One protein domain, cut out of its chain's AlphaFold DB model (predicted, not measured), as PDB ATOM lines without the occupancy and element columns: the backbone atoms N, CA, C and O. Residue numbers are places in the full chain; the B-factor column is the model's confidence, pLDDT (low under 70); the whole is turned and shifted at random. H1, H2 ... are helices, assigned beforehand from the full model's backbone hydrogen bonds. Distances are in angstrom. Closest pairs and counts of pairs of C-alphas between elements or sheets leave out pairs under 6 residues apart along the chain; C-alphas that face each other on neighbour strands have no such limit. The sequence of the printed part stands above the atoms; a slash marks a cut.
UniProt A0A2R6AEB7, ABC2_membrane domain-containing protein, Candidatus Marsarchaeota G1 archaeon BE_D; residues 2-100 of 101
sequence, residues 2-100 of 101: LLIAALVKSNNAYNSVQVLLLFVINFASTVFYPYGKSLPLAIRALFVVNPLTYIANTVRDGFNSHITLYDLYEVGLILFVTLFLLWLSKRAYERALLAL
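Overview. This is residues 2 to 100 of the 101 residues of the protein "ABC2_membrane domain-containing protein" of Candidatus Marsarchaeota G1 archaeon BE_D (UniProt A0A2R6AEB7). Look first for one long helix, H5, which runs the length of an elongated, open frame; H4 folds back along its first part as a helical hairpin and the short H1 packs on its later part. Across a gap from H5, H2 runs in nearly the opposite direction, and H3 sits beyond the last residues of H2, joined to it by a loop. The printed part has 99 residues with five named helices, H1 to H5 in chain order, and no named strand; the class is all helix. The whole is loose, with a radius of gyration of the C-alphas of 16.5 A, and spans 51 by 27 by 23 A.

Arrangement. Begin with H5, residues 69 to 98. With its residues 71 to 81 alone it touches H4, residues 51 to 63, where the closest C-alphas, of Thr 58 and Asp 71, are 5.2 A apart. This hairpin has a steep tilt of 38 degrees, opposite ways. With residues 85 to 96 alone H5 touches H1, residues 2 to 7; the closest C-alphas, of Leu 3 and Ser 89, are 4.1 A apart. These two run the same way at a shallow tilt of 34 degrees, only just short of steep. Now turn to H2, residues 11 to 27, which is apart from H5. It is close to H1 but not clearly touching, with the closest C-alphas, of Ala 5 and Tyr 14, 6.4 A apart. It is likewise close to H4 but not clearly touching, with the closest C-alphas, of Ile 25 and Leu 52, 6.8 A apart. H3, residues 41 to 49, is near H2, with 7 pairs of C-alphas within 10 A, and is apart from H5. H3 and H4 are close but not clearly touching, with the closest C-alphas, of Phe 47 and Thr 53, 6.2 A apart; they are only just about perpendicular, at 72 degrees. In all five helices every O i to N i+4 pair is within hydrogen-bond range.

Along the chain. Find C-alpha 69 at (71.147, 24.998, 6.821); from there H5 runs 44.2 A to C-alpha 98 at (76.027, -2.690, 40.972). H2 begins at C-alpha 11, at (91.759, 9.798, 39.881), and measures 24.3 A; H4 measures 18.9 A, H3 12.5 A and H1 8.9 A.

Size, cuts and confidence. Look at Ser 65 and Leu 100 for the two C-alphas farthest apart, 51.7 A. The link from H2 to H3, residues 28 to 40, is long; the other three links are tight. Residues 37 to 42 stand free. The printed part has no cut, its mean pLDDT is 94.6, and no printed residue is under 70.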
ATOM      1  N   LEU A   2      82.088  12.372  31.686       93.94
ATOM      2  CA  LEU A   2      81.280  11.510  32.571       93.94
ATOM      3  C   LEU A   2      81.465  10.001  32.331       93.94
ATOM      4  O   LEU A   2      81.735   9.264  33.272       93.94
ATOM      5  N   LEU A   3      81.398   9.549  31.073       95.31
ATOM      6  CA  LEU A   3      81.626   8.142  30.725       95.31
ATOM      7  C   LEU A   3      82.985   7.627  31.215       95.31
ATOM      8  O   LEU A   3      83.077   6.529  31.743       95.31
ATOM      9  N   ILE A   4      84.040   8.425  31.062       93.88
ATOM     10  CA  ILE A   4      85.400   8.034  31.451       93.88
ATOM     11  C   ILE A   4      85.504   7.955  32.972       93.88
ATOM     12  O   ILE A   4      86.052   6.988  33.488       93.88
ATOM     13  N   ALA A   5      84.924   8.923  33.688       92.69
ATOM     14  CA  ALA A   5      84.870   8.905  35.148       92.69
ATOM     15  C   ALA A   5      84.157   7.652  35.685       92.69
ATOM     16  O   ALA A   5      84.597   7.074  36.670       92.69
ATOM     17  N   ALA A   6      83.098   7.189  35.011       93.00
ATOM     18  CA  ALA A   6      82.398   5.960  35.386       93.00
ATOM     19  C   ALA A   6      83.211   4.675  35.117       93.00
ATOM     20  O   ALA A   6      82.944   3.644  35.728       93.00
ATOM     21  N   LEU A   7      84.185   4.714  34.201       91.69
ATOM     22  CA  LEU A   7      84.979   3.547  33.798       91.69
ATOM     23  C   LEU A   7      86.347   3.468  34.493       91.69
ATOM     24  O   LEU A   7      86.904   2.379  34.632       91.69
ATOM     25  N   VAL A   8      86.908   4.601  34.915       93.31
ATOM     26  CA  VAL A   8      88.256   4.679  35.485       93.31
ATOM     27  C   VAL A   8      88.188   4.768  37.008       93.31
ATOM     28  O   VAL A   8      87.604   5.688  37.562       93.31
ATOM     29  N   LYS A   9      88.852   3.833  37.697       87.44
ATOM     30  CA  LYS A   9      88.848   3.759  39.172       87.44
ATOM     31  C   LYS A   9      89.836   4.710  39.858       87.44
ATOM     32  O   LYS A   9      89.670   5.018  41.032       87.44
ATOM     33  N   SER A  10      90.889   5.135  39.158       94.06
ATOM     34  CA  SER A  10      91.950   5.986  39.714       94.06
ATOM     35  C   SER A  10      91.803   7.429  39.246       94.06
ATOM     36  O   SER A  10      91.752   7.691  38.045       94.06
ATOM     37  N   ASN A  11      91.828   8.371  40.191       93.19
ATOM     38  CA  ASN A  11      91.759   9.798  39.881       93.19
ATOM     39  C   ASN A  11      92.947  10.263  39.019       93.19
ATOM     40  O   ASN A  11      92.773  11.039  38.083       93.19
ATOM     41  N   ASN A  12      94.151   9.737  39.271       95.62
ATOM     42  CA  ASN A  12      95.330  10.067  38.464       95.62
ATOM     43  C   ASN A  12      95.165   9.590  37.018       95.62
ATOM     44  O   ASN A  12      95.414  10.357  36.092       95.62
ATOM     45  N   ALA A  13      94.679   8.361  36.817       94.56
ATOM     46  CA  ALA A  13      94.429   7.835  35.477       94.56
ATOM     47  C   ALA A  13      93.333   8.630  34.747       94.56
ATOM     48  O   ALA A  13      93.493   8.947  33.569       94.56
ATOM     49  N   TYR A  14      92.254   9.001  35.446       95.56
ATOM     50  CA  TYR A  14      91.194   9.848  34.895       95.56
ATOM     51  C   TYR A  14      91.755  11.190  34.404       95.56
ATOM     52  O   TYR A  14      91.526  11.562  33.252       95.56
ATOM     53  N   ASN A  15      92.554  11.865  35.233       95.81
ATOM     54  CA  ASN A  15      93.159  13.148  34.882       95.81
ATOM     55  C   ASN A  15      94.105  13.029  33.680       95.81
ATOM     56  O   ASN A  15      94.027  13.841  32.758       95.81
ATOM     57  N   SER A  16      94.957  11.998  33.634       96.06
ATOM     58  CA  SER A  16      95.852  11.769  32.491       96.06
ATOM     59  C   SER A  16      95.081  11.533  31.189       96.06
ATOM     60  O   SER A  16      95.407  12.133  30.164       96.06
ATOM     61  N   VAL A  17      94.032  10.703  31.228       95.81
ATOM     62  CA  VAL A  17      93.174  10.446  30.061       95.81
ATOM     63  C   VAL A  17      92.451  11.719  29.626       95.81
ATOM     64  O   VAL A  17      92.400  12.015  28.433       95.81
ATOM     65  N   GLN A  18      91.926  12.498  30.574       94.94
ATOM     66  CA  GLN A  18      91.255  13.761  30.282       94.94
ATOM     67  C   GLN A  18      92.195  14.748  29.581       94.94
ATOM     68  O   GLN A  18      91.819  15.303  28.550       94.94
ATOM     69  N   VAL A  19      93.408  14.951  30.104       95.88
ATOM     70  CA  VAL A  19      94.394  15.870  29.512       95.88
ATOM     71  C   VAL A  19      94.755  15.438  28.092       95.88
ATOM     72  O   VAL A  19      94.715  16.262  27.179       95.88
ATOM     73  N   LEU A  20      95.039  14.149  27.881       95.31
ATOM     74  CA  LEU A  20      95.367  13.620  26.558       95.31
ATOM     75  C   LEU A  20      94.211  13.799  25.564       95.31
ATOM     76  O   LEU A  20      94.423  14.237  24.435       95.31
ATOM     77  N   LEU A  21      92.980  13.492  25.979       94.25
ATOM     78  CA  LEU A  21      91.808  13.652  25.121       94.25
ATOM     79  C   LEU A  21      91.550  15.111  24.771       94.25
ATOM     80  O   LEU A  21      91.295  15.408  23.609       94.25
ATOM     81  N   LEU A  22      91.632  16.019  25.745       93.88
ATOM     82  CA  LEU A  22      91.464  17.449  25.493       93.88
ATOM     83  C   LEU A  22      92.544  17.978  24.552       93.88
ATOM     84  O   LEU A  22      92.231  18.776  23.674       93.88
ATOM     85  N   PHE A  23      93.787  17.512  24.688       93.25
ATOM     86  CA  PHE A  23      94.851  17.843  23.746       93.25
ATOM     87  C   PHE A  23      94.472  17.427  22.318       93.25
ATOM     88  O   PHE A  23      94.430  18.269  21.423       93.25
ATOM     89  N   VAL A  24      94.106  16.160  22.101       91.25
ATOM     90  CA  VAL A  24      93.738  15.670  20.761       91.25
ATOM     91  C   VAL A  24      92.512  16.404  20.214       91.25
ATOM     92  O   VAL A  24      92.535  16.862  19.076       91.25
ATOM     93  N   ILE A  25      91.462  16.563  21.022       93.25
ATOM     94  CA  ILE A  25      90.218  17.234  20.625       93.25
ATOM     95  C   ILE A  25      90.478  18.698  20.250       93.25
ATOM     96  O   ILE A  25      89.942  19.173  19.255       93.25
ATOM     97  N   ASN A  26      91.310  19.420  20.995       92.06
ATOM     98  CA  ASN A  26      91.599  20.817  20.682       92.06
ATOM     99  C   ASN A  26      92.414  20.949  19.391       92.06
ATOM    100  O   ASN A  26      92.012  21.676  18.482       92.06
ATOM    101  N   PHE A  27      93.531  20.224  19.282       91.31
ATOM    102  CA  PHE A  27      94.461  20.376  18.158       91.31
ATOM    103  C   PHE A  27      93.952  19.745  16.855       91.31
ATOM    104  O   PHE A  27      94.312  20.210  15.776       91.31
ATOM    105  N   ALA A  28      93.093  18.726  16.927       92.31
ATOM    106  CA  ALA A  28      92.478  18.101  15.758       92.31
ATOM    107  C   ALA A  28      91.065  18.645  15.479       92.31
ATOM    108  O   ALA A  28      90.145  17.878  15.188       92.31
ATOM    109  N   SER A  29      90.873  19.959  15.619       94.81
ATOM    110  CA  SER A  29      89.608  20.643  15.338       94.81
ATOM    111  C   SER A  29      89.822  21.920  14.535       94.81
ATOM    112  O   SER A  29      90.931  22.459  14.463       94.81
ATOM    113  N   THR A  30      88.726  22.458  13.997       95.12
ATOM    114  CA  THR A  30      88.741  23.747  13.301       95.12
ATOM    115  C   THR A  30      88.914  24.956  14.219       95.12
ATOM    116  O   THR A  30      88.974  26.071  13.709       95.12
ATOM    117  N   VAL A  31      89.005  24.785  15.546       93.44
ATOM    118  CA  VAL A  31      89.198  25.900  16.493       93.44
ATOM    119  C   VAL A  31      90.517  26.625  16.233       93.44
ATOM    120  O   VAL A  31      90.530  27.850  16.147       93.44
ATOM    121  N   PHE A  32      91.611  25.873  16.087       88.38
ATOM    122  CA  PHE A  32      92.958  26.436  15.947       88.38
ATOM    123  C   PHE A  32      93.511  26.367  14.522       88.38
ATOM    124  O   PHE A  32      94.352  27.188  14.162       88.38
ATOM    125  N   TYR A  33      93.047  25.418  13.704       89.31
ATOM    126  CA  TYR A  33      93.580  25.195  12.360       89.31
ATOM    127  C   TYR A  33      92.458  25.037  11.334       89.31
ATOM    128  O   TYR A  33      91.482  24.344  11.602       89.31
ATOM    129  N   PRO A  34      92.576  25.620  10.134       89.62
ATOM    130  CA  PRO A  34      91.566  25.437   9.102       89.62
ATOM    131  C   PRO A  34      91.578  23.999   8.564       89.62
ATOM    132  O   PRO A  34      92.635  23.418   8.307       89.62
ATOM    133  N   TYR A  35      90.391  23.434   8.333       92.94
ATOM    134  CA  TYR A  35      90.267  22.183   7.587       92.94
ATOM    135  C   TYR A  35      90.594  22.421   6.108       92.94
ATOM    136  O   TYR A  35      90.065  23.344   5.490       92.94
ATOM    137  N   GLY A  36      91.421  21.563   5.512       92.00
ATOM    138  CA  GLY A  36      91.813  21.680   4.109       92.00
ATOM    139  C   GLY A  36      92.047  20.331   3.435       92.00
ATOM    140  O   GLY A  36      92.418  19.347   4.073       92.00
ATOM    141  N   LYS A  37      91.861  20.285   2.109       92.12
ATOM    142  CA  LYS A  37      92.101  19.075   1.299       92.12
ATOM    143  C   LYS A  37      93.581  18.677   1.228       92.12
ATOM    144  O   LYS A  37      93.865  17.519   0.954       92.12
ATOM    145  N   SER A  38      94.492  19.617   1.486       93.81
ATOM    146  CA  SER A  38      95.944  19.406   1.545       93.81
ATOM    147  C   SER A  38      96.409  18.670   2.803       93.81
ATOM    148  O   SER A  38      97.541  18.192   2.839       93.81
ATOM    149  N   LEU A  39      95.563  18.569   3.835       93.19
ATOM    150  CA  LEU A  39      95.900  17.838   5.051       93.19
ATOM    151  C   LEU A  39      96.003  16.328   4.764       93.19
ATOM    152  O   LEU A  39      95.183  15.794   4.006       93.19
ATOM    153  N   PRO A  40      96.940  15.609   5.413       94.69
ATOM    154  CA  PRO A  40      96.998  14.154   5.340       94.69
ATOM    155  C   PRO A  40      95.654  13.514   5.704       94.69
ATOM    156  O   PRO A  40      94.941  14.003   6.584       94.69
ATOM    157  N   LEU A  41      95.322  12.388   5.060       94.94
ATOM    158  CA  LEU A  41      94.018  11.731   5.213       94.94
ATOM    159  C   LEU A  41      93.662  11.453   6.682       94.94
ATOM    160  O   LEU A  41      92.534  11.709   7.092       94.94
ATOM    161  N   ALA A  42      94.630  10.989   7.474       92.88
ATOM    162  CA  ALA A  42      94.432  10.713   8.894       92.88
ATOM    163  C   ALA A  42      94.013  11.969   9.678       92.88
ATOM    164  O   ALA A  42      93.067  11.924  10.459       92.88
ATOM    165  N   ILE A  43      94.657  13.110   9.418       92.19
ATOM    166  CA  ILE A  43      94.326  14.382  10.074       92.19
ATOM    167  C   ILE A  43      92.938  14.856   9.646       92.19
ATOM    168  O   ILE A  43      92.138  15.276  10.478       92.19
ATOM    169  N   ARG A  44      92.607  14.718   8.358       94.44
ATOM    170  CA  ARG A  44      91.268  15.050   7.852       94.44
ATOM    171  C   ARG A  44      90.183  14.206   8.509       94.44
ATOM    172  O   ARG A  44      89.128  14.743   8.829       94.44
ATOM    173  N   ALA A  45      90.437  12.915   8.706       94.38
ATOM    174  CA  ALA A  45      89.512  12.035   9.402       94.38
ATOM    175  C   ALA A  45      89.296  12.506  10.844       94.38
ATOM    176  O   ALA A  45      88.148  12.654  11.249       94.38
ATOM    177  N   LEU A  46      90.371  12.833  11.577       93.88
ATOM    178  CA  LEU A  46      90.271  13.327  12.955       93.88
ATOM    179  C   LEU A  46      89.391  14.577  13.074       93.88
ATOM    180  O   LEU A  46      88.561  14.638  13.973       93.88
ATOM    181  N   PHE A  47      89.506  15.526  12.143       95.12
ATOM    182  CA  PHE A  47      88.652  16.718  12.132       95.12
ATOM    183  C   PHE A  47      87.168  16.370  11.976       95.12
ATOM    184  O   PHE A  47      86.334  17.004  12.613       95.12
ATOM    185  N   VAL A  48      86.845  15.371  11.150       93.31
ATOM    186  CA  VAL A  48      85.461  14.952  10.887       93.31
ATOM    187  C   VAL A  48      84.865  14.204  12.080       93.31
ATOM    188  O   VAL A  48      83.740  14.478  12.464       93.31
ATOM    189  N   VAL A  49      85.591  13.280  12.716       93.69
ATOM    190  CA  VAL A  49      85.043  12.581  13.901       93.69
ATOM    191  C   VAL A  49      84.996  13.451  15.155       93.69
ATOM    192  O   VAL A  49      84.310  13.101  16.116       93.69
ATOM    193  N   ASN A  50      85.721  14.565  15.183       95.25
ATOM    194  CA  ASN A  50      85.812  15.409  16.358       95.25
ATOM    195  C   ASN A  50      84.590  16.339  16.493       95.25
ATOM    196  O   ASN A  50      84.448  17.275  15.702       95.25
ATOM    197  N   PRO A  51      83.747  16.172  17.533       94.19
ATOM    198  CA  PRO A  51      82.551  16.991  17.708       94.19
ATOM    199  C   PRO A  51      82.850  18.485  17.895       94.19
ATOM    200  O   PRO A  51      82.003  19.322  17.586       94.19
ATOM    201  N   LEU A  52      84.054  18.836  18.366       95.44
ATOM    202  CA  LEU A  52      84.455  20.229  18.547       95.44
ATOM    203  C   LEU A  52      84.552  20.988  17.214       95.44
ATOM    204  O   LEU A  52      84.315  22.192  17.196       95.44
ATOM    205  N   THR A  53      84.836  20.299  16.103       96.31
ATOM    206  CA  THR A  53      84.849  20.898  14.758       96.31
ATOM    207  C   THR A  53      83.498  21.513  14.409       96.31
ATOM    208  O   THR A  53      83.439  22.659  13.976       96.31
ATOM    209  N   TYR A  54      82.417  20.773  14.645       96.12
ATOM    210  CA  TYR A  54      81.058  21.212  14.339       96.12
ATOM    211  C   TYR A  54      80.636  22.384  15.230       96.12
ATOM    212  O   TYR A  54      80.080  23.364  14.753       96.12
ATOM    213  N   ILE A  55      80.992  22.343  16.521       95.56
ATOM    214  CA  ILE A  55      80.732  23.466  17.437       95.56
ATOM    215  C   ILE A  55      81.463  24.719  16.944       95.56
ATOM    216  O   ILE A  55      80.880  25.799  16.880       95.56
ATOM    217  N   ALA A  56      82.742  24.582  16.594       96.12
ATOM    218  CA  ALA A  56      83.571  25.701  16.169       96.12
ATOM    219  C   ALA A  56      83.094  26.323  14.852       96.12
ATOM    220  O   ALA A  56      83.131  27.545  14.720       96.12
ATOM    221  N   ASN A  57      82.647  25.504  13.898       95.88
ATOM    222  CA  ASN A  57      82.093  25.969  12.628       95.88
ATOM    223  C   ASN A  57      80.789  26.743  12.854       95.88
ATOM    224  O   ASN A  57      80.753  27.932  12.559       95.88
ATOM    225  N   THR A  58      79.799  26.124  13.506       96.44
ATOM    226  CA  THR A  58      78.508  26.764  13.799       96.44
ATOM    227  C   THR A  58      78.666  28.081  14.567       96.44
ATOM    228  O   THR A  58      78.022  29.085  14.259       96.44
ATOM    229  N   VAL A  59      79.540  28.114  15.581       96.12
ATOM    230  CA  VAL A  59      79.798  29.340  16.353       96.12
ATOM    231  C   VAL A  59      80.455  30.411  15.480       96.12
ATOM    232  O   VAL A  59      80.053  31.573  15.538       96.12
ATOM    233  N   ARG A  60      81.445  30.039  14.659       95.50
ATOM    234  CA  ARG A  60      82.119  30.964  13.736       95.50
ATOM    235  C   ARG A  60      81.143  31.557  12.726       95.50
ATOM    236  O   ARG A  60      81.175  32.765  12.499       95.50
ATOM    237  N   ASP A  61      80.279  30.736  12.151       96.50
ATOM    238  CA  ASP A  61      79.309  31.174  11.151       96.50
ATOM    239  C   ASP A  61      78.240  32.071  11.789       96.50
ATOM    240  O   ASP A  61      77.877  33.102  11.218       96.50
ATOM    241  N   GLY A  62      77.851  31.787  13.039       96.62
ATOM    242  CA  GLY A  62      77.041  32.682  13.867       96.62
ATOM    243  C   GLY A  62      77.682  34.057  14.090       96.62
ATOM    244  O   GLY A  62      77.032  35.077  13.864       96.62
ATOM    245  N   PHE A  63      78.966  34.109  14.466       96.94
ATOM    246  CA  PHE A  63      79.694  35.377  14.635       96.94
ATOM    247  C   PHE A  63      79.807  36.177  13.335       96.94
ATOM    248  O   PHE A  63      79.714  37.403  13.359       96.94
ATOM    249  N   ASN A  64      79.976  35.495  12.202       97.19
ATOM    250  CA  ASN A  64      80.102  36.145  10.901       97.19
ATOM    251  C   ASN A  64      78.749  36.426  10.223       97.19
ATOM    252  O   ASN A  64      78.732  36.865   9.078       97.19
ATOM    253  N   SER A  65      77.617  36.186  10.901       96.50
ATOM    254  CA  SER A  65      76.269  36.329  10.321       96.50
ATOM    255  C   SER A  65      76.068  35.520   9.026       96.50
ATOM    256  O   SER A  65      75.309  35.912   8.142       96.50
ATOM    257  N   HIS A  66      76.739  34.371   8.928       96.75
ATOM    258  CA  HIS A  66      76.719  33.458   7.785       96.75
ATOM    259  C   HIS A  66      76.056  32.119   8.133       96.75
ATOM    260  O   HIS A  66      76.471  31.077   7.648       96.75
ATOM    261  N   ILE A  67      75.011  32.140   8.965       96.06
ATOM    262  CA  ILE A  67      74.284  30.926   9.354       96.06
ATOM    263  C   ILE A  67      73.582  30.315   8.133       96.06
ATOM    264  O   ILE A  67      72.838  30.985   7.413       96.06
ATOM    265  N   THR A  68      73.780  29.018   7.938       96.12
ATOM    266  CA  THR A  68      73.227  28.213   6.850       96.12
ATOM    267  C   THR A  68      72.424  27.019   7.378       96.12
ATOM    268  O   THR A  68      72.393  26.717   8.569       96.12
ATOM    269  N   LEU A  69      71.775  26.278   6.472       96.50
ATOM    270  CA  LEU A  69      71.147  24.998   6.821       96.50
ATOM    271  C   LEU A  69      72.169  23.943   7.269       96.50
ATOM    272  O   LEU A  69      71.794  23.006   7.967       96.50
ATOM    273  N   TYR A  70      73.440  24.077   6.876       95.19
ATOM    274  CA  TYR A  70      74.488  23.148   7.284       95.19
ATOM    275  C   TYR A  70      74.753  23.226   8.793       95.19
ATOM    276  O   TYR A  70      74.841  22.188   9.446       95.19
ATOM    277  N   ASP A  71      74.728  24.429   9.365       97.00
ATOM    278  CA  ASP A  71      74.863  24.661  10.808       97.00
ATOM    279  C   ASP A  71      73.758  23.969  11.614       97.00
ATOM    280  O   ASP A  71      73.999  23.408  12.681       97.00
ATOM    281  N   LEU A  72      72.532  23.929  11.081       96.25
ATOM    282  CA  LEU A  72      71.433  23.214  11.727       96.25
ATOM    283  C   LEU A  72      71.711  21.704  11.808       96.25
ATOM    284  O   LEU A  72      71.421  21.078  12.832       96.25
ATOM    285  N   TYR A  73      72.298  21.117  10.759       96.75
ATOM    286  CA  TYR A  73      72.723  19.716  10.782       96.75
ATOM    287  C   TYR A  73      73.875  19.487  11.765       96.75
ATOM    288  O   TYR A  73      73.847  18.498  12.499       96.75
ATOM    289  N   GLU A  74      74.854  20.392  11.820       96.50
ATOM    290  CA  GLU A  74      75.961  20.336  12.782       96.50
ATOM    291  C   GLU A  74      75.452  20.367  14.233       96.50
ATOM    292  O   GLU A  74      75.816  19.504  15.037       96.50
ATOM    293  N   VAL A  75      74.527  21.277  14.557       96.75
ATOM    294  CA  VAL A  75      73.868  21.348  15.875       96.75
ATOM    295  C   VAL A  75      73.087  20.073  16.183       96.75
ATOM    296  O   VAL A  75      73.199  19.529  17.284       96.75
ATOM    297  N   GLY A  76      72.320  19.563  15.215       97.12
ATOM    298  CA  GLY A  76      71.589  18.304  15.359       97.12
ATOM    299  C   GLY A  76      72.514  17.119  15.655       97.12
ATOM    300  O   GLY A  76      72.229  16.313  16.545       97.12
ATOM    301  N   LEU A  77      73.659  17.049  14.972       96.25
ATOM    302  CA  LEU A  77      74.686  16.037  15.206       96.25
ATOM    303  C   LEU A  77      75.292  16.159  16.611       96.25
ATOM    304  O   LEU A  77      75.413  15.154  17.311       96.25
ATOM    305  N   ILE A  78      75.631  17.374  17.057       96.56
ATOM    306  CA  ILE A  78      76.160  17.621  18.409       96.56
ATOM    307  C   ILE A  78      75.150  17.187  19.475       96.56
ATOM    308  O   ILE A  78      75.524  16.522  20.449       96.56
ATOM    309  N   LEU A  79      73.870  17.524  19.291       97.31
ATOM    310  CA  LEU A  79      72.802  17.118  20.200       97.31
ATOM    311  C   LEU A  79      72.685  15.593  20.264       97.31
ATOM    312  O   LEU A  79      72.671  15.021  21.355       97.31
ATOM    313  N   PHE A  80      72.671  14.928  19.106       97.31
ATOM    314  CA  PHE A  80      72.639  13.471  19.027       97.31
ATOM    315  C   PHE A  80      73.826  12.828  19.758       97.31
ATOM    316  O   PHE A  80      73.625  11.967  20.617       97.31
ATOM    317  N   VAL A  81      75.056  13.276  19.480       96.00
ATOM    318  CA  VAL A  81      76.272  12.755  20.128       96.00
ATOM    319  C   VAL A  81      76.227  12.984  21.639       96.00
ATOM    320  O   VAL A  81      76.575  12.089  22.409       96.00
ATOM    321  N   THR A  82      75.749  14.147  22.080       96.19
ATOM    322  CA  THR A  82      75.614  14.476  23.505       96.19
ATOM    323  C   THR A  82      74.645  13.525  24.202       96.19
ATOM    324  O   THR A  82      74.999  12.924  25.217       96.19
ATOM    325  N   LEU A  83      73.449  13.328  23.639       97.94
ATOM    326  CA  LEU A  83      72.447  12.406  24.181       97.94
ATOM    327  C   LEU A  83      72.958  10.963  24.199       97.94
ATOM    328  O   LEU A  83      72.793  10.259  25.196       97.94
ATOM    329  N   PHE A  84      73.634  10.537  23.131       97.50
ATOM    330  CA  PHE A  84      74.224   9.206  23.040       97.50
ATOM    331  C   PHE A  84      75.305   8.976  24.107       97.50
ATOM    332  O   PHE A  84      75.285   7.963  24.812       97.50
ATOM    333  N   LEU A  85      76.218   9.935  24.294       96.50
ATOM    334  CA  LEU A  85      77.261   9.851  25.318       96.50
ATOM    335  C   LEU A  85      76.691   9.919  26.738       96.50
ATOM    336  O   LEU A  85      77.194   9.222  27.620       96.50
ATOM    337  N   LEU A  86      75.648  10.719  26.976       97.75
ATOM    338  CA  LEU A  86      74.949  10.754  28.264       97.75
ATOM    339  C   LEU A  86      74.291   9.409  28.574       97.75
ATOM    340  O   LEU A  86      74.445   8.890  29.679       97.75
ATOM    341  N   TRP A  87      73.628   8.804  27.589       98.00
ATOM    342  CA  TRP A  87      73.035   7.477  27.726       98.00
ATOM    343  C   TRP A  87      74.085   6.398  28.036       98.00
ATOM    344  O   TRP A  87      73.893   5.602  28.958       98.00
ATOM    345  N   LEU A  88      75.226   6.408  27.335       98.12
ATOM    346  CA  LEU A  88      76.350   5.512  27.635       98.12
ATOM    347  C   LEU A  88      76.909   5.748  29.041       98.12
ATOM    348  O   LEU A  88      77.145   4.790  29.777       98.12
ATOM    349  N   SER A  89      77.094   7.014  29.425       97.50
ATOM    350  CA  SER A  89      77.610   7.397  30.745       97.50
ATOM    351  C   SER A  89      76.703   6.882  31.859       97.50
ATOM    352  O   SER A  89      77.191   6.283  32.814       97.50
ATOM    353  N   LYS A  90      75.384   7.050  31.705       97.25
ATOM    354  CA  LYS A  90      74.385   6.547  32.652       97.25
ATOM    355  C   LYS A  90      74.502   5.031  32.823       97.25
ATOM    356  O   LYS A  90      74.619   4.549  33.945       97.25
ATOM    357  N   ARG A  91      74.536   4.282  31.716       97.06
ATOM    358  CA  ARG A  91      74.659   2.814  31.749       97.06
ATOM    359  C   ARG A  91      75.961   2.342  32.389       97.06
ATOM    360  O   ARG A  91      75.960   1.354  33.118       97.06
ATOM    361  N   ALA A  92      77.073   3.015  32.103       96.31
ATOM    362  CA  ALA A  92      78.359   2.696  32.714       96.31
ATOM    363  C   ALA A  92      78.329   2.935  34.230       96.31
ATOM    364  O   ALA A  92      78.785   2.084  34.989       96.31
ATOM    365  N   TYR A  93      77.729   4.046  34.663       95.06
ATOM    366  CA  TYR A  93      77.576   4.377  36.076       95.06
ATOM    367  C   TYR A  93      76.710   3.359  36.832       95.06
ATOM    368  O   TYR A  93      77.128   2.863  37.873       95.06
ATOM    369  N   GLU A  94      75.550   2.977  36.288       95.69
ATOM    370  CA  GLU A  94      74.672   1.960  36.895       95.69
ATOM    371  C   GLU A  94      75.393   0.613  37.070       95.69
ATOM    372  O   GLU A  94      75.291  -0.021  38.119       95.69
ATOM    373  N   ARG A  95      76.183   0.191  36.073       93.88
ATOM    374  CA  ARG A  95      76.998  -1.032  36.165       93.88
ATOM    375  C   ARG A  95      78.095  -0.929  37.220       93.88
ATOM    376  O   ARG A  95      78.341  -1.900  37.927       93.88
ATOM    377  N   ALA A  96      78.760   0.220  37.309       90.94
ATOM    378  CA  ALA A  96      79.789   0.451  38.316       90.94
ATOM    379  C   ALA A  96      79.201   0.428  39.735       90.94
ATOM    380  O   ALA A  96      79.823  -0.129  40.634       90.94
ATOM    381  N   LEU A  97      77.992   0.970  39.915       91.44
ATOM    382  CA  LEU A  97      77.276   0.954  41.189       91.44
ATOM    383  C   LEU A  97      76.904  -0.472  41.620       91.44
ATOM    384  O   LEU A  97      77.168  -0.844  42.757       91.44
ATOM    385  N   LEU A  98      76.364  -1.285  40.704       91.62
ATOM    386  CA  LEU A  98      76.027  -2.690  40.972       91.62
ATOM    387  C   LEU A  98      77.243  -3.544  41.354       91.62
ATOM    388  O   LEU A  98      77.095  -4.530  42.059       91.62
ATOM    389  N   ALA A  99      78.441  -3.193  40.886       87.12
ATOM    390  CA  ALA A  99      79.667  -3.906  41.239       87.12
ATOM    391  C   ALA A  99      80.185  -3.583  42.657       87.12
ATOM    392  O   ALA A  99      81.143  -4.214  43.105       87.12
ATOM    393  N   LEU A 100      79.617  -2.572  43.324       83.12
ATOM    394  CA  LEU A 100      79.975  -2.157  44.686       83.12
ATOM    395  C   LEU A 100      79.019  -2.715  45.751       83.12
ATOM    396  O   LEU A 100      79.370  -2.695  46.930       83.12
TER     397      LEU A 100